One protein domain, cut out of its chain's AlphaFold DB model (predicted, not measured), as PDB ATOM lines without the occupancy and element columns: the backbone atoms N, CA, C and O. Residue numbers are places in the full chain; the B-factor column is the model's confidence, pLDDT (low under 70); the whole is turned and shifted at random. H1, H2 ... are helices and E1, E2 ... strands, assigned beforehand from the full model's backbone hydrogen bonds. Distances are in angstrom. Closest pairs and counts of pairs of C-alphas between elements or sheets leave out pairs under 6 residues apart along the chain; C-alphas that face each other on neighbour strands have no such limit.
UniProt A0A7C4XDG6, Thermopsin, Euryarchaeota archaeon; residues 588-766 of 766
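Overview. This is residues 588 to 766 of the 766 residues of the protein "Thermopsin" of Euryarchaeota archaeon (UniProt A0A7C4XDG6). With little regular structure, 51 of 179 printed residues in named elements, this is a short solenoid: the chain winds in stacked turns whose sides are three parallel sheets, ordered E1 E4 E7 E10, E2 E5 E8 E11 and E3 E6 E9 E12. Residues 761 to 766, of which 761 to 763 belong to H1, stick out. It is mostly strand, E1 to E12 then H1, and compact, with radius of gyration 15.5 A and spans 46 by 37 by 33 A.

Arrangement. E1, residues 589 to 592, is the parallel neighbour of E4, residues 620 to 623; N 590 and O 620, 2.8 A apart, are within hydrogen-bond range. E3, residues 615 to 617, runs on into E4 at 82 degrees. H1, residues 760 to 763, is not on the sheets and is too short for any O i to N i+4 pair.

Along the chain. E1 begins at C-alpha 589 (6.899, 18.802, 52.993). E5, residues 626 to 631, spans 13.7 A; E8, residues 675 to 680, 13.8 A. H1 ends at C-alpha 763 (-2.346, 20.841, 67.353).

Size, cuts and confidence. The printed part has no cut. The link E12 to H1 is long, 42 residues. Residues 653 to 673 and 722 to 766 have pLDDT under 70.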
ATOM      1  N   ASN A 588       4.991  14.706  51.032       95.62
ATOM      2  CA  ASN A 588       6.122  15.635  51.028       95.62
ATOM      3  C   ASN A 588       5.852  16.849  51.923       95.62
ATOM      4  O   ASN A 588       4.705  17.261  52.101       95.62
ATOM      5  N   GLN A 589       6.928  17.456  52.424       94.44
ATOM      6  CA  GLN A 589       6.899  18.802  52.993       94.44
ATOM      7  C   GLN A 589       7.375  19.786  51.927       94.44
ATOM      8  O   GLN A 589       8.509  19.700  51.460       94.44
ATOM      9  N   ILE A 590       6.497  20.698  51.522       95.69
ATOM     10  CA  ILE A 590       6.733  21.630  50.421       95.69
ATOM     11  C   ILE A 590       6.679  23.054  50.974       95.69
ATOM     12  O   ILE A 590       5.755  23.434  51.692       95.69
ATOM     13  N   THR A 591       7.695  23.848  50.668       93.25
ATOM     14  CA  THR A 591       7.792  25.247  51.085       93.25
ATOM     15  C   THR A 591       8.744  25.989  50.155       93.25
ATOM     16  O   THR A 591       9.427  25.362  49.348       93.25
ATOM     17  N   GLY A 592       8.798  27.305  50.297       89.69
ATOM     18  CA  GLY A 592       9.603  28.206  49.489       89.69
ATOM     19  C   GLY A 592       9.031  29.616  49.560       89.69
ATOM     20  O   GLY A 592       7.835  29.803  49.799       89.69
ATOM     21  N   TRP A 593       9.922  30.589  49.435       86.44
ATOM     22  CA  TRP A 593       9.674  32.019  49.539       86.44
ATOM     23  C   TRP A 593       9.951  32.666  48.177       86.44
ATOM     24  O   TRP A 593      11.019  32.448  47.603       86.44
ATOM     25  N   PHE A 594       9.024  33.482  47.685       84.94
ATOM     26  CA  PHE A 594       9.189  34.261  46.456       84.94
ATOM     27  C   PHE A 594       9.418  35.745  46.783       84.94
ATOM     28  O   PHE A 594       9.050  36.216  47.859       84.94
ATOM     29  N   SER A 595      10.081  36.485  45.896       80.88
ATOM     30  CA  SER A 595      10.281  37.933  46.069       80.88
ATOM     31  C   SER A 595       9.026  38.699  45.663       80.88
ATOM     32  O   SER A 595       8.358  38.304  44.710       80.88
ATOM     33  N   PHE A 596       8.736  39.825  46.323       76.69
ATOM     34  CA  PHE A 596       7.621  40.705  45.950       76.69
ATOM     35  C   PHE A 596       7.700  41.200  44.494       76.69
ATOM     36  O   PHE A 596       6.670  41.514  43.898       76.69
ATOM     37  N   GLU A 597       8.898  41.202  43.908       78.81
ATOM     38  CA  GLU A 597       9.131  41.529  42.497       78.81
ATOM     39  C   GLU A 597       8.539  40.492  41.523       78.81
ATOM     40  O   GLU A 597       8.310  40.803  40.362       78.81
ATOM     41  N   GLN A 598       8.204  39.287  41.995       81.56
ATOM     42  CA  GLN A 598       7.531  38.244  41.204       81.56
ATOM     43  C   GLN A 598       5.998  38.379  41.235       81.56
ATOM     44  O   GLN A 598       5.266  37.482  40.817       81.56
ATOM     45  N   THR A 599       5.486  39.507  41.732       78.25
ATOM     46  CA  THR A 599       4.057  39.833  41.679       78.25
ATOM     47  C   THR A 599       3.560  39.871  40.235       78.25
ATOM     48  O   THR A 599       4.133  40.538  39.381       78.25
ATOM     49  N   GLY A 600       2.457  39.170  39.978       75.44
ATOM     50  CA  GLY A 600       1.843  39.018  38.660       75.44
ATOM     51  C   GLY A 600       2.295  37.773  37.894       75.44
ATOM     52  O   GLY A 600       1.645  37.430  36.910       75.44
ATOM     53  N   PHE A 601       3.338  37.073  38.353       82.88
ATOM     54  CA  PHE A 601       3.860  35.874  37.695       82.88
ATOM     55  C   PHE A 601       3.277  34.574  38.283       82.88
ATOM     56  O   PHE A 601       2.961  34.521  39.475       82.88
ATOM     57  N   PRO A 602       3.166  33.491  37.487       84.81
ATOM     58  CA  PRO A 602       2.645  32.193  37.932       84.81
ATOM     59  C   PRO A 602       3.662  31.375  38.739       84.81
ATOM     60  O   PRO A 602       3.992  30.235  38.402       84.81
ATOM     61  N   VAL A 603       4.152  31.941  39.835       87.81
ATOM     62  CA  VAL A 603       5.086  31.264  40.739       87.81
ATOM     63  C   VAL A 603       4.335  30.454  41.795       87.81
ATOM     64  O   VAL A 603       3.275  30.859  42.277       87.81
ATOM     65  N   ALA A 604       4.859  29.276  42.142       92.75
ATOM     66  CA  ALA A 604       4.352  28.424  43.218       92.75
ATOM     67  C   ALA A 604       5.404  27.408  43.673       92.75
ATOM     68  O   ALA A 604       6.260  26.988  42.890       92.75
ATOM     69  N   ASN A 605       5.313  26.955  44.927       94.94
ATOM     70  CA  ASN A 605       6.196  25.907  45.449       94.94
ATOM     71  C   ASN A 605       5.964  24.546  44.774       94.94
ATOM     72  O   ASN A 605       6.890  23.741  44.686       94.94
ATOM     73  N   LEU A 606       4.753  24.297  44.269       97.44
ATOM     74  CA  LEU A 606       4.449  23.217  43.336       97.44
ATOM     75  C   LEU A 606       3.655  23.764  42.146       97.44
ATOM     76  O   LEU A 606       2.509  24.187  42.295       97.44
ATOM     77  N   LEU A 607       4.256  23.704  40.963       97.00
ATOM     78  CA  LEU A 607       3.675  24.179  39.716       97.00
ATOM     79  C   LEU A 607       3.304  23.001  38.812       97.00
ATOM     80  O   LEU A 607       4.168  22.214  38.426       97.00
ATOM     81  N   LEU A 608       2.024  22.886  38.455       97.75
ATOM     82  CA  LEU A 608       1.532  21.965  37.431       97.75
ATOM     83  C   LEU A 608       1.181  22.777  36.191       97.75
ATOM     84  O   LEU A 608       0.212  23.527  36.198       97.75
ATOM     85  N   TRP A 609       1.940  22.598  35.118       94.12
ATOM     86  CA  TRP A 609       1.766  23.351  33.883       94.12
ATOM     87  C   TRP A 609       1.453  22.437  32.714       94.12
ATOM     88  O   TRP A 609       2.231  21.531  32.408       94.12
ATOM     89  N   ASN A 610       0.312  22.656  32.062       94.06
ATOM     90  CA  ASN A 610      -0.209  21.817  30.978       94.06
ATOM     91  C   ASN A 610      -0.129  20.312  31.295       94.06
ATOM     92  O   ASN A 610       0.082  19.482  30.413       94.06
ATOM     93  N   SER A 611      -0.269  19.972  32.576       97.25
ATOM     94  CA  SER A 611      -0.046  18.633  33.117       97.25
ATOM     95  C   SER A 611      -1.381  17.943  33.384       97.25
ATOM     96  O   SER A 611      -2.377  18.614  33.668       97.25
ATOM     97  N   GLN A 612      -1.424  16.614  33.245       97.38
ATOM     98  CA  GLN A 612      -2.675  15.852  33.293       97.38
ATOM     99  C   GLN A 612      -2.611  14.545  34.071       97.38
ATOM    100  O   GLN A 612      -1.592  13.867  34.067       97.38
ATOM    101  N   ASN A 613      -3.742  14.109  34.629       97.81
ATOM    102  CA  ASN A 613      -3.863  12.814  35.315       97.81
ATOM    103  C   ASN A 613      -2.819  12.632  36.436       97.81
ATOM    104  O   ASN A 613      -2.349  11.522  36.692       97.81
ATOM    105  N   ASN A 614      -2.411  13.731  37.070       98.62
ATOM    106  CA  ASN A 614      -1.498  13.695  38.203       98.62
ATOM    107  C   ASN A 614      -2.288  13.608  39.502       98.62
ATOM    108  O   ASN A 614      -3.446  14.025  39.577       98.62
ATOM    109  N   VAL A 615      -1.650  13.087  40.540       98.62
ATOM    110  CA  VAL A 615      -2.242  12.972  41.866       98.62
ATOM    111  C   VAL A 615      -1.315  13.613  42.884       98.62
ATOM    112  O   VAL A 615      -0.188  13.174  43.080       98.62
ATOM    113  N   ILE A 616      -1.799  14.663  43.529       98.56
ATOM    114  CA  ILE A 616      -1.095  15.436  44.543       98.56
ATOM    115  C   ILE A 616      -1.835  15.205  45.850       98.56
ATOM    116  O   ILE A 616      -2.950  15.705  46.021       98.56
ATOM    117  N   MET A 617      -1.274  14.406  46.755       97.88
ATOM    118  CA  MET A 617      -2.005  14.034  47.962       97.88
ATOM    119  C   MET A 617      -1.180  13.905  49.232       97.88
ATOM    120  O   MET A 617      -0.022  13.511  49.191       97.88
ATOM    121  N   TYR A 618      -1.803  14.189  50.377       97.38
ATOM    122  CA  TYR A 618      -1.173  14.085  51.700       97.38
ATOM    123  C   TYR A 618       0.164  14.835  51.821       97.38
ATOM    124  O   TYR A 618       1.037  14.434  52.587       97.38
ATOM    125  N   ASN A 619       0.355  15.908  51.051       97.88
ATOM    126  CA  ASN A 619       1.507  16.790  51.211       97.88
ATOM    127  C   ASN A 619       1.180  17.879  52.234       97.88
ATOM    128  O   ASN A 619       0.033  18.321  52.339       97.88
ATOM    129  N   GLN A 620       2.202  18.336  52.948       96.81
ATOM    130  CA  GLN A 620       2.126  19.498  53.820       96.81
ATOM    131  C   GLN A 620       2.828  20.678  53.150       96.81
ATOM    132  O   GLN A 620       4.040  20.660  52.945       96.81
ATOM    133  N   PHE A 621       2.070  21.723  52.851       96.31
ATOM    134  CA  PHE A 621       2.560  22.979  52.314       96.31
ATOM    135  C   PHE A 621       2.726  23.999  53.439       96.31
ATOM    136  O   PHE A 621       1.742  24.456  54.025       96.31
ATOM    137  N   THR A 622       3.970  24.387  53.725       93.50
ATOM    138  CA  THR A 622       4.251  25.554  54.572       93.50
ATOM    139  C   THR A 622       4.247  26.786  53.676       93.50
ATOM    140  O   THR A 622       5.219  27.077  52.972       93.50
ATOM    141  N   THR A 623       3.108  27.465  53.678       86.44
ATOM    142  CA  THR A 623       2.740  28.543  52.764       86.44
ATOM    143  C   THR A 623       3.378  29.845  53.241       86.44
ATOM    144  O   THR A 623       2.940  30.443  54.228       86.44
ATOM    145  N   LEU A 624       4.455  30.241  52.562       82.19
ATOM    146  CA  LEU A 624       5.126  31.532  52.741       82.19
ATOM    147  C   LEU A 624       4.605  32.584  51.755       82.19
ATOM    148  O   LEU A 624       4.535  33.757  52.094       82.19
ATOM    149  N   ASP A 625       4.207  32.144  50.566       80.38
ATOM    150  CA  ASP A 625       3.546  32.968  49.561       80.38
ATOM    151  C   ASP A 625       2.602  32.101  48.709       80.38
ATOM    152  O   ASP A 625       1.500  31.797  49.158       80.38
ATOM    153  N   SER A 626       3.043  31.605  47.551       87.31
ATOM    154  CA  SER A 626       2.253  30.728  46.678       87.31
ATOM    155  C   SER A 626       2.603  29.252  46.876       87.31
ATOM    156  O   SER A 626       3.715  28.805  46.577       87.31
ATOM    157  N   SER A 627       1.662  28.461  47.397       93.75
ATOM    158  CA  SER A 627       1.910  27.043  47.687       93.75
ATOM    159  C   SER A 627       1.784  26.142  46.464       93.75
ATOM    160  O   SER A 627       2.716  25.396  46.159       93.75
ATOM    161  N   MET A 628       0.660  26.200  45.754       96.00
ATOM    162  CA  MET A 628       0.414  25.348  44.593       96.00
ATOM    163  C   MET A 628      -0.320  26.110  43.493       96.00
ATOM    164  O   MET A 628      -1.326  26.764  43.765       96.00
ATOM    165  N   LEU A 629       0.139  25.966  42.249       94.69
ATOM    166  CA  LEU A 629      -0.531  26.507  41.067       94.69
ATOM    167  C   LEU A 629      -0.743  25.410  40.024       94.69
ATOM    168  O   LEU A 629       0.172  24.645  39.714       94.69
ATOM    169  N   ILE A 630      -1.954  25.342  39.475       95.62
ATOM    170  CA  ILE A 630      -2.314  24.463  38.360       95.62
ATOM    171  C   ILE A 630      -2.719  25.333  37.184       95.62
ATOM    172  O   ILE A 630      -3.652  26.124  37.292       95.62
ATOM    173  N   TYR A 631      -2.058  25.151  36.052       93.44
ATOM    174  CA  TYR A 631      -2.410  25.779  34.794       93.44
ATOM    175  C   TYR A 631      -2.591  24.722  33.706       93.44
ATOM    176  O   TYR A 631      -1.713  23.886  33.479       93.44
ATOM    177  N   ASN A 632      -3.690  24.822  32.963       91.94
ATOM    178  CA  ASN A 632      -3.869  24.161  31.679       91.94
ATOM    179  C   ASN A 632      -4.491  25.160  30.698       91.94
ATOM    180  O   ASN A 632      -5.293  26.021  31.071       91.94
ATOM    181  N   THR A 633      -4.158  25.025  29.414       87.44
ATOM    182  CA  THR A 633      -4.895  25.755  28.373       87.44
ATOM    183  C   THR A 633      -6.401  25.506  28.519       87.44
ATOM    184  O   THR A 633      -6.826  24.400  28.837       87.44
ATOM    185  N   HIS A 634      -7.236  26.525  28.293       82.75
ATOM    186  CA  HIS A 634      -8.682  26.447  28.561       82.75
ATOM    187  C   HIS A 634      -9.427  25.368  27.752       82.75
ATOM    188  O   HIS A 634     -10.549  24.994  28.087       82.75
ATOM    189  N   THR A 635      -8.816  24.869  26.677       86.50
ATOM    190  CA  THR A 635      -9.324  23.767  25.851       86.50
ATOM    191  C   THR A 635      -8.906  22.387  26.365       86.50
ATOM    192  O   THR A 635      -9.350  21.372  25.826       86.50
ATOM    193  N   GLN A 636      -8.059  22.327  27.392       90.00
ATOM    194  CA  GLN A 636      -7.471  21.112  27.931       90.00
ATOM    195  C   GLN A 636      -7.987  20.855  29.352       90.00
ATOM    196  O   GLN A 636      -7.850  21.687  30.244       90.00
ATOM    197  N   SER A 637      -8.542  19.661  29.575       91.19
ATOM    198  CA  SER A 637      -8.853  19.182  30.925       91.19
ATOM    199  C   SER A 637      -7.575  18.726  31.622       91.19
ATOM    200  O   SER A 637      -6.812  17.946  31.044       91.19
ATOM    201  N   GLY A 638      -7.350  19.181  32.851       93.12
ATOM    202  CA  GLY A 638      -6.257  18.720  33.696       93.12
ATOM    203  C   GLY A 638      -6.484  17.288  34.186       93.12
ATOM    204  O   GLY A 638      -5.576  16.466  34.135       93.12
ATOM    205  N   ASN A 639      -7.701  16.934  34.618       96.25
ATOM    206  CA  ASN A 639      -7.975  15.643  35.279       96.25
ATOM    207  C   ASN A 639      -7.002  15.350  36.442       96.25
ATOM    208  O   ASN A 639      -6.689  14.190  36.720       96.25
ATOM    209  N   ASN A 640      -6.464  16.388  37.088       98.00
ATOM    210  CA  ASN A 640      -5.561  16.214  38.218       98.00
ATOM    211  C   ASN A 640      -6.376  16.027  39.502       98.00
ATOM    212  O   ASN A 640      -7.455  16.599  39.662       98.00
ATOM    213  N   TYR A 641      -5.839  15.245  40.431       98.19
ATOM    214  CA  TYR A 641      -6.427  14.996  41.740       98.19
ATOM    215  C   TYR A 641      -5.590  15.692  42.810       98.19
ATOM    216  O   TYR A 641      -4.431  15.339  43.004       98.19
ATOM    217  N   VAL A 642      -6.174  16.647  43.526       97.88
ATOM    218  CA  VAL A 642      -5.557  17.327  44.672       97.88
ATOM    219  C   VAL A 642      -6.300  16.890  45.924       97.88
ATOM    220  O   VAL A 642      -7.408  17.360  46.183       97.88
ATOM    221  N   LEU A 643      -5.735  15.933  46.664       96.94
ATOM    222  CA  LEU A 643      -6.458  15.199  47.702       96.94
ATOM    223  C   LEU A 643      -5.779  15.264  49.068       96.94
ATOM    224  O   LEU A 643      -4.618  14.898  49.198       96.94
ATOM    225  N   ASN A 644      -6.517  15.605  50.122       96.31
ATOM    226  CA  ASN A 644      -6.039  15.466  51.506       96.31
ATOM    227  C   ASN A 644      -4.696  16.164  51.808       96.31
ATOM    228  O   ASN A 644      -3.936  15.697  52.655       96.31
ATOM    229  N   ASN A 645      -4.363  17.249  51.103       97.75
ATOM    230  CA  ASN A 645      -3.178  18.052  51.405       97.75
ATOM    231  C   ASN A 645      -3.474  19.035  52.545       97.75
ATOM    232  O   ASN A 645      -4.618  19.439  52.755       97.75
ATOM    233  N   LEU A 646      -2.426  19.441  53.253       95.75
ATOM    234  CA  LEU A 646      -2.476  20.395  54.352       95.75
ATOM    235  C   LEU A 646      -1.712  21.660  53.963       95.75
ATOM    236  O   LEU A 646      -0.496  21.625  53.821       95.75
ATOM    237  N   PHE A 647      -2.411  22.778  53.806       94.25
ATOM    238  CA  PHE A 647      -1.838  24.091  53.523       94.25
ATOM    239  C   PHE A 647      -1.850  24.916  54.804       94.25
ATOM    240  O   PHE A 647      -2.919  25.276  55.294       94.25
ATOM    241  N   ILE A 648      -0.676  25.214  55.358       91.44
ATOM    242  CA  ILE A 648      -0.537  25.970  56.606       91.44
ATOM    243  C   ILE A 648       0.266  27.237  56.358       91.44
ATOM    244  O   ILE A 648       1.329  27.203  55.744       91.44
ATOM    245  N   GLN A 649      -0.232  28.348  56.881       85.94
ATOM    246  CA  GLN A 649       0.465  29.620  56.955       85.94
ATOM    247  C   GLN A 649       1.766  29.481  57.751       85.94
ATOM    248  O   GLN A 649       1.742  29.080  58.916       85.94
ATOM    249  N   SER A 650       2.899  29.890  57.180       85.00
ATOM    250  CA  SER A 650       4.133  29.966  57.966       85.00
ATOM    251  C   SER A 650       4.010  30.992  59.097       85.00
ATOM    252  O   SER A 650       3.616  32.139  58.877       85.00
ATOM    253  N   SER A 651       4.428  30.607  60.305       80.50
ATOM    254  CA  SER A 651       4.504  31.503  61.468       80.50
ATOM    255  C   SER A 651       5.569  32.596  61.321       80.50
ATOM    256  O   SER A 651       5.552  33.580  62.062       80.50
ATOM    257  N   GLN A 652       6.485  32.452  60.356       73.00
ATOM    258  CA  GLN A 652       7.507  33.453  60.046       73.00
ATOM    259  C   GLN A 652       6.923  34.701  59.368       73.00
ATOM    260  O   GLN A 652       7.561  35.756  59.366       73.00
ATOM    261  N   LEU A 653       5.704  34.608  58.832       69.69
ATOM    262  CA  LEU A 653       5.021  35.722  58.192       69.69
ATOM    263  C   LEU A 653       4.450  36.671  59.248       69.69
ATOM    264  O   LEU A 653       3.433  36.399  59.883       69.69
ATOM    265  N   ASN A 654       5.102  37.820  59.421       58.28
ATOM    266  CA  ASN A 654       4.586  38.930  60.211       58.28
ATOM    267  C   ASN A 654       4.577  40.224  59.379       58.28
ATOM    268  O   ASN A 654       5.293  40.356  58.392       58.28
ATOM    269  N   ALA A 655       3.758  41.189  59.804       47.53
ATOM    270  CA  ALA A 655       3.547  42.489  59.149       47.53
ATOM    271  C   ALA A 655       4.817  43.253  58.767       47.53
ATOM    272  O   ALA A 655       4.780  44.119  57.902       47.53
ATOM    273  N   THR A 656       5.882  43.018  59.525       48.56
ATOM    274  CA  THR A 656       7.133  43.766  59.483       48.56
ATOM    275  C   THR A 656       8.190  43.087  58.616       48.56
ATOM    276  O   THR A 656       9.132  43.758  58.219       48.56
ATOM    277  N   ASN A 657       8.022  41.797  58.297       52.78
ATOM    278  CA  ASN A 657       9.001  40.984  57.568       52.78
ATOM    279  C   ASN A 657       8.465  40.449  56.227       52.78
ATOM    280  O   ASN A 657       9.158  39.679  55.570       52.78
ATOM    281  N   TYR A 658       7.238  40.801  55.836       54.09
ATOM    282  CA  TYR A 658       6.593  40.279  54.631       54.09
ATOM    283  C   TYR A 658       6.189  41.408  53.682       54.09
ATOM    284  O   TYR A 658       5.290  42.192  53.991       54.09
ATOM    285  N   ALA A 659       6.844  41.469  52.523       54.34
ATOM    286  CA  ALA A 659       6.325  42.168  51.357       54.34
ATOM    287  C   ALA A 659       5.431  41.177  50.612       54.34
ATOM    288  O   ALA A 659       5.893  40.120  50.189       54.34
ATOM    289  N   VAL A 660       4.136  41.466  50.546       55.53
ATOM    290  CA  VAL A 660       3.191  40.509  49.985       55.53
ATOM    291  C   VAL A 660       3.314  40.426  48.468       55.53
ATOM    292  O   VAL A 660       3.404  41.463  47.817       55.53
ATOM    293  N   ILE A 661       3.239  39.216  47.918       55.44
ATOM    294  CA  ILE A 661       3.130  38.979  46.476       55.44
ATOM    295  C   ILE A 661       1.667  38.795  46.097       55.44
ATOM    296  O   ILE A 661       0.888  38.181  46.829       55.44
ATOM    297  N   SER A 662       1.287  39.327  44.937       52.31
ATOM    298  CA  SER A 662       0.022  38.976  44.292       52.31
ATOM    299  C   SER A 662       0.297  38.076  43.095       52.31
ATOM    300  O   SER A 662       0.753  38.546  42.061       52.31
ATOM    301  N   VAL A 663      -0.014  36.784  43.199       52.47
ATOM    302  CA  VAL A 663       0.096  35.828  42.073       52.47
ATOM    303  C   VAL A 663      -0.943  36.131  40.973       52.47
ATOM    304  O   VAL A 663      -0.859  35.625  39.860       52.47
ATOM    305  N   SER A 664      -1.937  36.983  41.261       49.97
ATOM    306  CA  SER A 664      -2.986  37.376  40.320       49.97
ATOM    307  C   SER A 664      -3.077  38.904  40.176       49.97
ATOM    308  O   SER A 664      -3.296  39.597  41.176       49.97
ATOM    309  N   PRO A 665      -2.984  39.445  38.946       45.72
ATOM    310  CA  PRO A 665      -3.120  40.876  38.687       45.72
ATOM    311  C   PRO A 665      -4.557  41.418  38.827       45.72
ATOM    312  O   PRO A 665      -4.772  42.615  38.701       45.72
ATOM    313  N   THR A 666      -5.577  40.590  39.073       43.50
ATOM    314  CA  THR A 666      -6.977  41.064  39.165       43.50
ATOM    315  C   THR A 666      -7.522  41.115  40.589       43.50
ATOM    316  O   THR A 666      -8.656  41.544  40.796       43.50
ATOM    317  N   LEU A 667      -6.718  40.761  41.598       48.78
ATOM    318  CA  LEU A 667      -7.082  40.884  43.019       48.78
ATOM    319  C   LEU A 667      -6.936  42.324  43.551       48.78
ATOM    320  O   LEU A 667      -6.763  42.534  44.755       48.78
ATOM    321  N   THR A 668      -7.012  43.327  42.671       39.72
ATOM    322  CA  THR A 668      -6.964  44.747  43.035       39.72
ATOM    323  C   THR A 668      -8.022  45.043  44.102       39.72
ATOM    324  O   THR A 668      -9.222  44.950  43.838       39.72
ATOM    325  N   GLY A 669      -7.576  45.390  45.314       43.72
ATOM    326  CA  GLY A 669      -8.435  45.827  46.421       43.72
ATOM    327  C   GLY A 669      -8.607  44.848  47.588       43.72
ATOM    328  O   GLY A 669      -9.351  45.165  48.515       43.72
ATOM    329  N   LEU A 670      -7.933  43.696  47.588       45.31
ATOM    330  CA  LEU A 670      -8.033  42.711  48.672       45.31
ATOM    331  C   LEU A 670      -6.756  42.675  49.522       45.31
ATOM    332  O   LEU A 670      -5.672  42.884  48.978       45.31
ATOM    333  N   PRO A 671      -6.841  42.438  50.849       45.31
ATOM    334  CA  PRO A 671      -5.660  42.373  51.698       45.31
ATOM    335  C   PRO A 671      -4.797  41.180  51.281       45.31
ATOM    336  O   PRO A 671      -5.083  40.019  51.569       45.31
ATOM    337  N   TYR A 672      -3.751  41.538  50.551       60.84
ATOM    338  CA  TYR A 672      -2.630  40.746  50.101       60.84
ATOM    339  C   TYR A 672      -2.195  39.706  51.154       60.84
ATOM    340  O   TYR A 672      -1.897  40.049  52.302       60.84
ATOM    341  N   GLY A 673      -2.112  38.432  50.759       62.53
ATOM    342  CA  GLY A 673      -1.632  37.353  51.623       62.53
ATOM    343  C   GLY A 673      -1.241  36.100  50.835       62.53
ATOM    344  O   GLY A 673      -1.681  35.941  49.697       62.53
ATOM    345  N   PRO A 674      -0.445  35.205  51.433       73.62
ATOM    346  CA  PRO A 674      -0.083  33.932  50.816       73.62
ATOM    347  C   PRO A 674      -1.311  33.100  50.422       73.62
ATOM    348  O   PRO A 674      -2.319  33.078  51.142       73.62
ATOM    349  N   VAL A 675      -1.196  32.407  49.289       82.81
ATOM    350  CA  VAL A 675      -2.249  31.623  48.642       82.81
ATOM    351  C   VAL A 675      -1.945  30.128  48.747       82.81
ATOM    352  O   VAL A 675      -0.871  29.661  48.362       82.81
ATOM    353  N   GLY A 676      -2.911  29.352  49.242       88.88
ATOM    354  CA  GLY A 676      -2.799  27.895  49.330       88.88
ATOM    355  C   GLY A 676      -2.805  27.218  47.956       88.88
ATOM    356  O   GLY A 676      -1.889  26.464  47.633       88.88
ATOM    357  N   LEU A 677      -3.825  27.491  47.139       91.62
ATOM    358  CA  LEU A 677      -4.005  26.869  45.824       91.62
ATOM    359  C   LEU A 677      -4.519  27.874  44.783       91.62
ATOM    360  O   LEU A 677      -5.495  28.575  45.021       91.62
ATOM    361  N   THR A 678      -3.910  27.928  43.604       90.00
ATOM    362  CA  THR A 678      -4.415  28.697  42.455       90.00
ATOM    363  C   THR A 678      -4.659  27.776  41.264       90.00
ATOM    364  O   THR A 678      -3.807  26.955  40.930       90.00
ATOM    365  N   VAL A 679      -5.826  27.887  40.627       91.38
ATOM    366  CA  VAL A 679      -6.265  26.975  39.564       91.38
ATOM    367  C   VAL A 679      -6.717  27.763  38.334       91.38
ATOM    368  O   VAL A 679      -7.760  28.400  38.322       91.38
ATOM    369  N   TYR A 680      -5.909  27.693  37.281       89.75
ATOM    370  CA  TYR A 680      -6.185  28.160  35.923       89.75
ATOM    371  C   TYR A 680      -6.353  26.945  34.993       89.75
ATOM    372  O   TYR A 680      -5.647  26.796  33.994       89.75
ATOM    373  N   SER A 681      -7.217  26.003  35.365       92.12
ATOM    374  CA  SER A 681      -7.421  24.734  34.656       92.12
ATOM    375  C   SER A 681      -8.843  24.235  34.872       92.12
ATOM    376  O   SER A 681      -9.430  24.542  35.888       92.12
ATOM    377  N   SER A 682      -9.364  23.403  33.966       91.62
ATOM    378  CA  SER A 682     -10.643  22.703  34.160       91.62
ATOM    379  C   SER A 682     -10.456  21.204  34.408       91.62
ATOM    380  O   SER A 682      -9.422  20.629  34.064       91.62
ATOM    381  N   GLY A 683     -11.501  20.560  34.926       92.69
ATOM    382  CA  GLY A 683     -11.651  19.111  35.051       92.69
ATOM    383  C   GLY A 683     -10.831  18.467  36.163       92.69
ATOM    384  O   GLY A 683     -10.670  17.248  36.167       92.69
ATOM    385  N   ASN A 684     -10.306  19.248  37.102       95.12
ATOM    386  CA  ASN A 684      -9.598  18.728  38.265       95.12
ATOM    387  C   ASN A 684     -10.576  18.295  39.369       95.12
ATOM    388  O   ASN A 684     -11.720  18.753  39.448       95.12
ATOM    389  N   VAL A 685     -10.106  17.415  40.251       94.75
ATOM    390  CA  VAL A 685     -10.805  17.003  41.472       94.75
ATOM    391  C   VAL A 685     -10.002  17.477  42.673       94.75
ATOM    392  O   VAL A 685      -8.898  16.995  42.917       94.75
ATOM    393  N   ILE A 686     -10.571  18.396  43.444       93.81
ATOM    394  CA  ILE A 686      -9.923  19.024  44.592       93.81
ATOM    395  C   ILE A 686     -10.742  18.680  45.831       93.81
ATOM    396  O   ILE A 686     -11.835  19.213  46.044       93.81
ATOM    397  N   SER A 687     -10.254  17.736  46.639       91.12
ATOM    398  CA  SER A 687     -11.062  17.172  47.720       91.12
ATOM    399  C   SER A 687     -10.310  16.844  49.003       91.12
ATOM    400  O   SER A 687      -9.182  16.367  48.974       91.12
ATOM    401  N   GLY A 688     -10.953  17.073  50.148       90.31
ATOM    402  CA  GLY A 688     -10.413  16.691  51.456       90.31
ATOM    403  C   GLY A 688      -9.202  17.506  51.919       90.31
ATOM    404  O   GLY A 688      -8.564  17.128  52.894       90.31
ATOM    405  N   ASN A 689      -8.846  18.598  51.234       93.12
ATOM    406  CA  ASN A 689      -7.695  19.423  51.602       93.12
ATOM    407  C   ASN A 689      -8.027  20.354  52.779       93.12
ATOM    408  O   ASN A 689      -9.162  20.813  52.917       93.12
ATOM    409  N   TYR A 690      -7.015  20.673  53.582       90.88
ATOM    410  CA  TYR A 690      -7.101  21.550  54.746       90.88
ATOM    411  C   TYR A 690      -6.373  22.858  54.453       90.88
ATOM    412  O   TYR A 690      -5.171  22.847  54.202       90.88
ATOM    413  N   PHE A 691      -7.087  23.981  54.506       87.88
ATOM    414  CA  PHE A 691      -6.524  25.308  54.264       87.88
ATOM    415  C   PHE A 691      -6.536  26.140  55.551       87.88
ATOM    416  O   PHE A 691      -7.579  26.624  55.999       87.88
ATOM    417  N   ILE A 692      -5.348  26.316  56.121       86.88
ATOM    418  CA  ILE A 692      -5.044  27.128  57.304       86.88
ATOM    419  C   ILE A 692      -4.131  28.283  56.860       86.88
ATOM    420  O   ILE A 692      -3.018  28.461  57.348       86.88
ATOM    421  N   VAL A 693      -4.586  29.031  55.855       78.94
ATOM    422  CA  VAL A 693      -3.877  30.150  55.207       78.94
ATOM    423  C   VAL A 693      -4.820  31.342  55.036       78.94
ATOM    424  O   VAL A 693      -6.041  31.181  55.117       78.94
ATOM    425  N   TYR A 694      -4.269  32.539  54.812       74.69
ATOM    426  CA  TYR A 694      -5.084  33.748  54.626       74.69
ATOM    427  C   TYR A 694      -5.933  33.704  53.354       74.69
ATOM    428  O   TYR A 694      -7.134  33.962  53.439       74.69
ATOM    429  N   ASN A 695      -5.322  33.358  52.216       75.81
ATOM    430  CA  ASN A 695      -6.020  33.142  50.953       75.81
ATOM    431  C   ASN A 695      -6.018  31.636  50.661       75.81
ATOM    432  O   ASN A 695      -4.974  31.039  50.406       75.81
ATOM    433  N   THR A 696      -7.179  30.993  50.766       81.00
ATOM    434  CA  THR A 696      -7.281  29.525  50.736       81.00
ATOM    435  C   THR A 696      -7.029  28.963  49.343       81.00
ATOM    436  O   THR A 696      -6.002  28.328  49.100       81.00
ATOM    437  N   ALA A 697      -7.955  29.217  48.427       81.94
ATOM    438  CA  ALA A 697      -7.885  28.780  47.050       81.94
ATOM    439  C   ALA A 697      -8.497  29.826  46.116       81.94
ATOM    440  O   ALA A 697      -9.401  30.556  46.524       81.94
ATOM    441  N   ILE A 698      -8.002  29.893  44.879       78.94
ATOM    442  CA  ILE A 698      -8.434  30.856  43.864       78.94
ATOM    443  C   ILE A 698      -8.586  30.142  42.516       78.94
ATOM    444  O   ILE A 698      -7.674  29.439  42.086       78.94
ATOM    445  N   SER A 699      -9.716  30.360  41.840       83.00
ATOM    446  CA  SER A 699      -9.995  29.894  40.472       83.00
ATOM    447  C   SER A 699     -10.454  31.086  39.622       83.00
ATOM    448  O   SER A 699     -11.628  31.476  39.676       83.00
ATOM    449  N   PRO A 700      -9.525  31.798  38.955       78.56
ATOM    450  CA  PRO A 700      -9.856  33.050  38.280       78.56
ATOM    451  C   PRO A 700     -10.641  32.860  36.984       78.56
ATOM    452  O   PRO A 700     -10.503  31.858  36.302       78.56
ATOM    453  N   ASN A 701     -11.415  33.867  36.578       78.38
ATOM    454  CA  ASN A 701     -12.213  33.829  35.348       78.38
ATOM    455  C   ASN A 701     -11.488  34.415  34.119       78.38
ATOM    456  O   ASN A 701     -12.114  35.024  33.245       78.38
ATOM    457  N   TYR A 702     -10.168  34.266  34.049       80.62
ATOM    458  CA  TYR A 702      -9.350  34.746  32.939       80.62
ATOM    459  C   TYR A 702      -8.126  33.852  32.734       80.62
ATOM    460  O   TYR A 702      -7.653  33.187  33.652       80.62
ATOM    461  N   SER A 703      -7.598  33.852  31.515       79.81
ATOM    462  CA  SER A 703      -6.352  33.164  31.178       79.81
ATOM    463  C   SER A 703      -5.158  34.014  31.597       79.81
ATOM    464  O   SER A 703      -5.018  35.140  31.118       79.81
ATOM    465  N   ILE A 704      -4.269  33.455  32.422       76.25
ATOM    466  CA  ILE A 704      -3.045  34.146  32.842       76.25
ATOM    467  C   ILE A 704      -2.144  34.535  31.655       76.25
ATOM    468  O   ILE A 704      -1.534  35.589  31.679       76.25
ATOM    469  N   TYR A 705      -2.161  33.753  30.570       72.12
ATOM    470  CA  TYR A 705      -1.376  34.020  29.359       72.12
ATOM    471  C   TYR A 705      -1.880  35.190  28.516       72.12
ATOM    472  O   TYR A 705      -1.117  35.797  27.778       72.12
ATOM    473  N   SER A 706      -3.195  35.414  28.494       71.56
ATOM    474  CA  SER A 706      -3.805  36.316  27.507       71.56
ATOM    475  C   SER A 706      -4.587  37.463  28.125       71.56
ATOM    476  O   SER A 706      -5.105  38.291  27.384       71.56
ATOM    477  N   GLY A 707      -4.820  37.446  29.439       73.88
ATOM    478  CA  GLY A 707      -5.743  38.356  30.128       73.88
ATOM    479  C   GLY A 707      -7.224  38.176  29.755       73.88
ATOM    480  O   GLY A 707      -8.103  38.614  30.490       73.88
ATOM    481  N   ASN A 708      -7.526  37.506  28.636       79.56
ATOM    482  CA  ASN A 708      -8.887  37.240  28.174       79.56
ATOM    483  C   ASN A 708      -9.707  36.434  29.185       79.56
ATOM    484  O   ASN A 708      -9.198  35.492  29.798       79.56
ATOM    485  N   GLY A 709     -10.999  36.756  29.277       81.88
ATOM    486  CA  GLY A 709     -11.953  36.037  30.116       81.88
ATOM    487  C   GLY A 709     -12.080  34.561  29.721       81.88
ATOM    488  O   GLY A 709     -12.291  34.237  28.552       81.88
ATOM    489  N   VAL A 710     -11.960  33.675  30.704       82.88
ATOM    490  CA  VAL A 710     -12.034  32.215  30.571       82.88
ATOM    491  C   VAL A 710     -12.749  31.665  31.793       82.88
ATOM    492  O   VAL A 710     -12.414  32.033  32.908       82.88
ATOM    493  N   ASN A 711     -13.692  30.748  31.605       84.19
ATOM    494  CA  ASN A 711     -14.304  30.047  32.728       84.19
ATOM    495  C   ASN A 711     -13.653  28.679  32.890       84.19
ATOM    496  O   ASN A 711     -13.727  27.845  31.985       84.19
ATOM    497  N   TYR A 712     -13.042  28.464  34.049       83.31
ATOM    498  CA  TYR A 712     -12.555  27.159  34.466       83.31
ATOM    499  C   TYR A 712     -13.635  26.417  35.253       83.31
ATOM    500  O   TYR A 712     -14.552  27.022  35.807       83.31
ATOM    501  N   THR A 713     -13.603  25.088  35.226       87.94
ATOM    502  CA  THR A 713     -14.623  24.263  35.884       87.94
ATOM    503  C   THR A 713     -13.979  23.051  36.529       87.94
ATOM    504  O   THR A 713     -13.628  22.099  35.834       87.94
ATOM    505  N   ASP A 714     -13.889  23.065  37.856       87.56
ATOM    506  CA  ASP A 714     -13.339  21.977  38.665       87.56
ATOM    507  C   ASP A 714     -14.353  21.451  39.686       87.56
ATOM    508  O   ASP A 714     -15.397  22.059  39.939       87.56
ATOM    509  N   ASN A 715     -14.048  20.288  40.261       88.19
ATOM    510  CA  ASN A 715     -14.869  19.640  41.275       88.19
ATOM    511  C   ASN A 715     -14.261  19.821  42.673       88.19
ATOM    512  O   ASN A 715     -13.224  19.226  42.978       88.19
ATOM    513  N   TRP A 716     -14.940  20.583  43.534       85.06
ATOM    514  CA  TRP A 716     -14.492  20.906  44.891       85.06
ATOM    515  C   TRP A 716     -15.365  20.212  45.947       85.06
ATOM    516  O   TRP A 716     -16.520  20.588  46.130       85.06
ATOM    517  N   ASN A 717     -14.821  19.229  46.682       82.69
ATOM    518  CA  ASN A 717     -15.594  18.463  47.682       82.69
ATOM    519  C   ASN A 717     -14.870  18.300  49.022       82.69
ATOM    520  O   ASN A 717     -13.715  17.885  49.054       82.69
ATOM    521  N   HIS A 718     -15.566  18.491  50.144       82.12
ATOM    522  CA  HIS A 718     -15.062  18.155  51.492       82.12
ATOM    523  C   HIS A 718     -13.742  18.849  51.892       82.12
ATOM    524  O   HIS A 718     -12.996  18.322  52.713       82.12
ATOM    525  N   ASN A 719     -13.410  20.001  51.308       80.75
ATOM    526  CA  ASN A 719     -12.241  20.773  51.737       80.75
ATOM    527  C   ASN A 719     -12.575  21.525  53.042       80.75
ATOM    528  O   ASN A 719     -13.658  22.099  53.140       80.75
ATOM    529  N   PHE A 720     -11.667  21.510  54.024       80.00
ATOM    530  CA  PHE A 720     -11.822  22.181  55.322       80.00
ATOM    531  C   PHE A 720     -11.097  23.522  55.350       80.00
ATOM    532  O   PHE A 720      -9.911  23.597  55.006       80.00
ATOM    533  N   TRP A 721     -11.792  24.577  55.773       75.38
ATOM    534  CA  TRP A 721     -11.279  25.943  55.741       75.38
ATOM    535  C   TRP A 721     -11.357  26.586  57.126       75.38
ATOM    536  O   TRP A 721     -12.437  26.753  57.688       75.38
ATOM    537  N   TRP A 722     -10.206  26.990  57.664       65.75
ATOM    538  CA  TRP A 722     -10.111  27.460  59.049       65.75
ATOM    539  C   TRP A 722     -10.872  28.765  59.326       65.75
ATOM    540  O   TRP A 722     -11.450  28.933  60.394       65.75
ATOM    541  N   ASN A 723     -10.869  29.711  58.382       62.22
ATOM    542  CA  ASN A 723     -11.451  31.046  58.576       62.22
ATOM    543  C   ASN A 723     -12.912  31.158  58.096       62.22
ATOM    544  O   ASN A 723     -13.361  32.237  57.712       62.22
ATOM    545  N   TYR A 724     -13.655  30.052  58.082       57.09
ATOM    546  CA  TYR A 724     -15.053  30.052  57.660       57.09
ATOM    547  C   TYR A 724     -15.943  30.904  58.586       57.09
ATOM    548  O   TYR A 724     -15.915  30.755  59.807       57.09
ATOM    549  N   VAL A 725     -16.785  31.759  57.991       54.81
ATOM    550  CA  VAL A 725     -17.874  32.462  58.683       54.81
ATOM    551  C   VAL A 725     -19.204  31.899  58.194       54.81
ATOM    552  O   VAL A 725     -19.471  31.848  56.993       54.81
ATOM    553  N   ASN A 726     -20.058  31.492  59.132       51.94
ATOM    554  CA  ASN A 726     -21.359  30.922  58.806       51.94
ATOM    555  C   ASN A 726     -22.225  31.928  58.014       51.94
ATOM    556  O   ASN A 726     -22.464  33.041  58.485       51.94
ATOM    557  N   GLY A 727     -22.685  31.542  56.817       52.84
ATOM    558  CA  GLY A 727     -23.600  32.332  55.976       52.84
ATOM    559  C   GLY A 727     -23.008  33.065  54.759       52.84
ATOM    560  O   GLY A 727     -23.769  33.712  54.039       52.84
ATOM    561  N   SER A 728     -21.705  32.969  54.470       50.62
ATOM    562  CA  SER A 728     -21.092  33.575  53.271       50.62
ATOM    563  C   SER A 728     -20.704  32.522  52.224       50.62
ATOM    564  O   SER A 728     -19.646  31.933  52.365       50.62
ATOM    565  N   GLY A 729     -21.496  32.289  51.167       56.53
ATOM    566  CA  GLY A 729     -21.115  31.419  50.029       56.53
ATOM    567  C   GLY A 729     -21.538  29.934  50.133       56.53
ATOM    568  O   GLY A 729     -22.385  29.609  50.963       56.53
ATOM    569  N   PRO A 730     -21.009  29.025  49.281       51.91
ATOM    570  CA  PRO A 730     -21.522  27.655  49.065       51.91
ATOM    571  C   PRO A 730     -21.201  26.631  50.182       51.91
ATOM    572  O   PRO A 730     -21.054  25.438  49.914       51.91
ATOM    573  N   TYR A 731     -21.071  27.069  51.433       54.69
ATOM    574  CA  TYR A 731     -20.592  26.236  52.541       54.69
ATOM    575  C   TYR A 731     -21.720  25.632  53.373       54.69
ATOM    576  O   TYR A 731     -22.775  26.245  53.548       54.69
ATOM    577  N   ASN A 732     -21.458  24.471  53.972       54.19
ATOM    578  CA  ASN A 732     -22.234  23.975  55.103       54.19
ATOM    579  C   ASN A 732     -21.769  24.608  56.431       54.19
ATOM    580  O   ASN A 732     -20.759  25.305  56.494       54.19
ATOM    581  N   ASN A 733     -22.503  24.312  57.508       47.00
ATOM    582  CA  ASN A 733     -22.233  24.817  58.859       47.00
ATOM    583  C   ASN A 733     -20.861  24.407  59.439       47.00
ATOM    584  O   ASN A 733     -20.471  24.958  60.465       47.00
ATOM    585  N   ASP A 734     -20.140  23.491  58.784       51.53
ATOM    586  CA  ASP A 734     -18.822  22.991  59.190       51.53
ATOM    587  C   ASP A 734     -17.677  23.613  58.362       51.53
ATOM    588  O   ASP A 734     -16.527  23.180  58.452       51.53
ATOM    589  N   GLY A 735     -17.978  24.613  57.522       47.16
ATOM    590  CA  GLY A 735     -17.001  25.279  56.656       47.16
ATOM    591  C   GLY A 735     -16.569  24.467  55.437       47.16
ATOM    592  O   GLY A 735     -15.529  24.756  54.848       47.16
ATOM    593  N   GLN A 736     -17.356  23.462  55.040       51.03
ATOM    594  CA  GLN A 736     -17.093  22.622  53.872       51.03
ATOM    595  C   GLN A 736     -17.922  23.076  52.669       51.03
ATOM    596  O   GLN A 736     -19.124  23.313  52.789       51.03
ATOM    597  N   ILE A 737     -17.321  23.089  51.475       49.59
ATOM    598  CA  ILE A 737     -18.092  23.052  50.222       49.59
ATOM    599  C   ILE A 737     -18.662  21.632  50.090       49.59
ATOM    600  O   ILE A 737     -17.922  20.674  49.846       49.59
ATOM    601  N   THR A 738     -19.969  21.477  50.302       40.03
ATOM    602  CA  THR A 738     -20.651  20.168  50.249       40.03
ATOM    603  C   THR A 738     -20.938  19.681  48.829       40.03
ATOM    604  O   THR A 738     -21.183  18.495  48.638       40.03
ATOM    605  N   SER A 739     -20.947  20.584  47.846       42.72
ATOM    606  CA  SER A 739     -20.824  20.317  46.402       42.72
ATOM    607  C   SER A 739     -20.875  21.651  45.649       42.72
ATOM    608  O   SER A 739     -21.643  22.542  46.014       42.72
ATOM    609  N   GLY A 740     -20.070  21.803  44.600       43.06
ATOM    610  CA  GLY A 740     -20.097  22.991  43.749       43.06
ATOM    611  C   GLY A 740     -19.102  22.889  42.598       43.06
ATOM    612  O   GLY A 740     -17.973  22.445  42.791       43.06
ATOM    613  N   TYR A 741     -19.539  23.285  41.406       46.44
ATOM    614  CA  TYR A 741     -18.630  23.674  40.331       46.44
ATOM    615  C   TYR A 741     -18.223  25.137  40.553       46.44
ATOM    616  O   TYR A 741     -19.014  25.908  41.110       46.44
ATOM    617  N   ASP A 742     -17.042  25.531  40.076       48.22
ATOM    618  CA  ASP A 742     -16.657  26.943  39.947       48.22
ATOM    619  C   ASP A 742     -17.611  27.649  38.965       48.22
ATOM    620  O   ASP A 742     -17.369  27.722  37.765       48.22
ATOM    621  N   TYR A 743     -18.757  28.133  39.450       35.19
ATOM    622  CA  TYR A 743     -19.650  28.996  38.665       35.19
ATOM    623  C   TYR A 743     -19.363  30.491  38.898       35.19
ATOM    624  O   TYR A 743     -19.874  31.325  38.152       35.19
ATOM    625  N   PHE A 744     -18.535  30.833  39.896       37.72
ATOM    626  CA  PHE A 744     -18.067  32.189  40.217       37.72
ATOM    627  C   PHE A 744     -16.638  32.141  40.788       37.72
ATOM    628  O   PHE A 744     -16.306  31.139  41.421       37.72
ATOM    629  N   PRO A 745     -15.814  33.201  40.631       41.25
ATOM    630  CA  PRO A 745     -14.494  33.273  41.253       41.25
ATOM    631  C   PRO A 745     -14.601  33.044  42.762       41.25
ATOM    632  O   PRO A 745     -15.234  33.820  43.482       41.25
ATOM    633  N   ILE A 746     -13.996  31.964  43.240       48.38
ATOM    634  CA  ILE A 746     -13.870  31.675  44.664       48.38
ATOM    635  C   ILE A 746     -12.719  32.546  45.187       48.38
ATOM    636  O   ILE A 746     -11.554  32.260  44.939       48.38
ATOM    637  N   ILE A 747     -13.054  33.649  45.864       47.59
ATOM    638  CA  ILE A 747     -12.113  34.473  46.634       47.59
ATOM    639  C   ILE A 747     -12.615  34.493  48.078       47.59
ATOM    640  O   ILE A 747     -13.672  35.062  48.353       47.59
ATOM    641  N   ILE A 748     -11.893  33.853  49.001       48.41
ATOM    642  CA  ILE A 748     -12.278  33.803  50.419       48.41
ATOM    643  C   ILE A 748     -11.118  34.247  51.296       48.41
ATOM    644  O   ILE A 748     -10.027  33.682  51.242       48.41
ATOM    645  N   HIS A 749     -11.396  35.257  52.120       48.78
ATOM    646  CA  HIS A 749     -10.446  35.885  53.031       48.78
ATOM    647  C   HIS A 749     -10.524  35.311  54.442       48.78
ATOM    648  O   HIS A 749     -11.606  35.019  54.950       48.78
ATOM    649  N   GLY A 750      -9.371  35.257  55.111       41.56
ATOM    650  CA  GLY A 750      -9.282  35.159  56.566       41.56
ATOM    651  C   GLY A 750      -9.393  36.506  57.290       41.56
ATOM    652  O   GLY A 750      -8.956  37.530  56.771       41.56
ATOM    653  N   PHE A 751      -9.948  36.512  58.510       43.66
ATOM    654  CA  PHE A 751      -9.983  37.689  59.396       43.66
ATOM    655  C   PHE A 751      -8.604  38.030  60.009       43.66
ATOM    656  O   PHE A 751      -7.692  37.205  60.075       43.66
ATOM    657  N   GLU A 752      -8.471  39.268  60.504       42.59
ATOM    658  CA  GLU A 752      -7.248  39.852  61.075       42.59
ATOM    659  C   GLU A 752      -6.705  39.154  62.348       42.59
ATOM    660  O   GLU A 752      -7.397  38.995  63.353       42.59
ATOM    661  N   ARG A 753      -5.401  38.834  62.290       42.44
ATOM    662  CA  ARG A 753      -4.307  38.727  63.297       42.44
ATOM    663  C   ARG A 753      -4.510  38.286  64.760       42.44
ATOM    664  O   ARG A 753      -3.514  37.870  65.347       42.44
ATOM    665  N   PHE A 754      -5.679  38.338  65.390       39.75
ATOM    666  CA  PHE A 754      -5.749  38.243  66.863       39.75
ATOM    667  C   PHE A 754      -5.920  36.840  67.467       39.75
ATOM    668  O   PHE A 754      -5.793  36.710  68.681       39.75
ATOM    669  N   HIS A 755      -6.126  35.783  66.673       40.41
ATOM    670  CA  HIS A 755      -6.443  34.447  67.219       40.41
ATOM    671  C   HIS A 755      -5.462  33.319  66.852       40.41
ATOM    672  O   HIS A 755      -5.631  32.200  67.324       40.41
ATOM    673  N   LEU A 756      -4.396  33.585  66.083       41.50
ATOM    674  CA  LEU A 756      -3.488  32.523  65.609       41.50
ATOM    675  C   LEU A 756      -2.658  31.859  66.729       41.50
ATOM    676  O   LEU A 756      -2.209  30.729  66.580       41.50
ATOM    677  N   LYS A 757      -2.445  32.552  67.855       38.03
ATOM    678  CA  LYS A 757      -1.523  32.107  68.913       38.03
ATOM    679  C   LYS A 757      -2.077  30.985  69.802       38.03
ATOM    680  O   LYS A 757      -1.297  30.335  70.476       38.03
ATOM    681  N   LEU A 758      -3.396  30.777  69.813       37.44
ATOM    682  CA  LEU A 758      -4.061  29.845  70.735       37.44
ATOM    683  C   LEU A 758      -4.203  28.416  70.194       37.44
ATOM    684  O   LEU A 758      -4.416  27.517  70.987       37.44
ATOM    685  N   LEU A 759      -4.071  28.188  68.883       41.31
ATOM    686  CA  LEU A 759      -4.369  26.875  68.289       41.31
ATOM    687  C   LEU A 759      -3.140  26.094  67.793       41.31
ATOM    688  O   LEU A 759      -3.244  24.891  67.581       41.31
ATOM    689  N   VAL A 760      -1.971  26.732  67.649       38.06
ATOM    690  CA  VAL A 760      -0.716  25.998  67.383       38.06
ATOM    691  C   VAL A 760      -0.351  25.109  68.582       38.06
ATOM    692  O   VAL A 760       0.099  23.987  68.392       38.06
ATOM    693  N   GLU A 761      -0.639  25.560  69.808       35.09
ATOM    694  CA  GLU A 761      -0.414  24.776  71.032       35.09
ATOM    695  C   GLU A 761      -1.382  23.582  71.170       35.09
ATOM    696  O   GLU A 761      -1.020  22.580  71.784       35.09
ATOM    697  N   ASP A 762      -2.574  23.635  70.568       34.59
ATOM    698  CA  ASP A 762      -3.543  22.530  70.624       34.59
ATOM    699  C   ASP A 762      -3.265  21.444  69.569       34.59
ATOM    700  O   ASP A 762      -3.521  20.270  69.827       34.59
ATOM    701  N   PHE A 763      -2.689  21.802  68.414       35.97
ATOM    702  CA  PHE A 763      -2.346  20.841  67.353       35.97
ATOM    703  C   PHE A 763      -1.028  20.088  67.607       35.97
ATOM    704  O   PHE A 763      -0.869  18.972  67.127       35.97
ATOM    705  N   GLU A 764      -0.083  20.659  68.365       32.94
ATOM    706  CA  GLU A 764       1.142  19.950  68.781       32.94
ATOM    707  C   GLU A 764       0.887  18.907  69.890       32.94
ATOM    708  O   GLU A 764       1.746  18.069  70.163       32.94
ATOM    709  N   ASN A 765      -0.296  18.934  70.517       31.45
ATOM    710  CA  ASN A 765      -0.680  18.052  71.623       31.45
ATOM    711  C   ASN A 765      -1.726  16.978  71.244       31.45
ATOM    712  O   ASN A 765      -2.217  16.272  72.132       31.45
ATOM    713  N   SER A 766      -2.047  16.824  69.954       30.67
ATOM    714  CA  SER A 766      -2.955  15.802  69.394       30.67
ATOM    715  C   SER A 766      -2.288  15.035  68.264       30.67
ATOM    716  O   SER A 766      -2.477  13.798  68.200       30.67
TER     717      SER A 766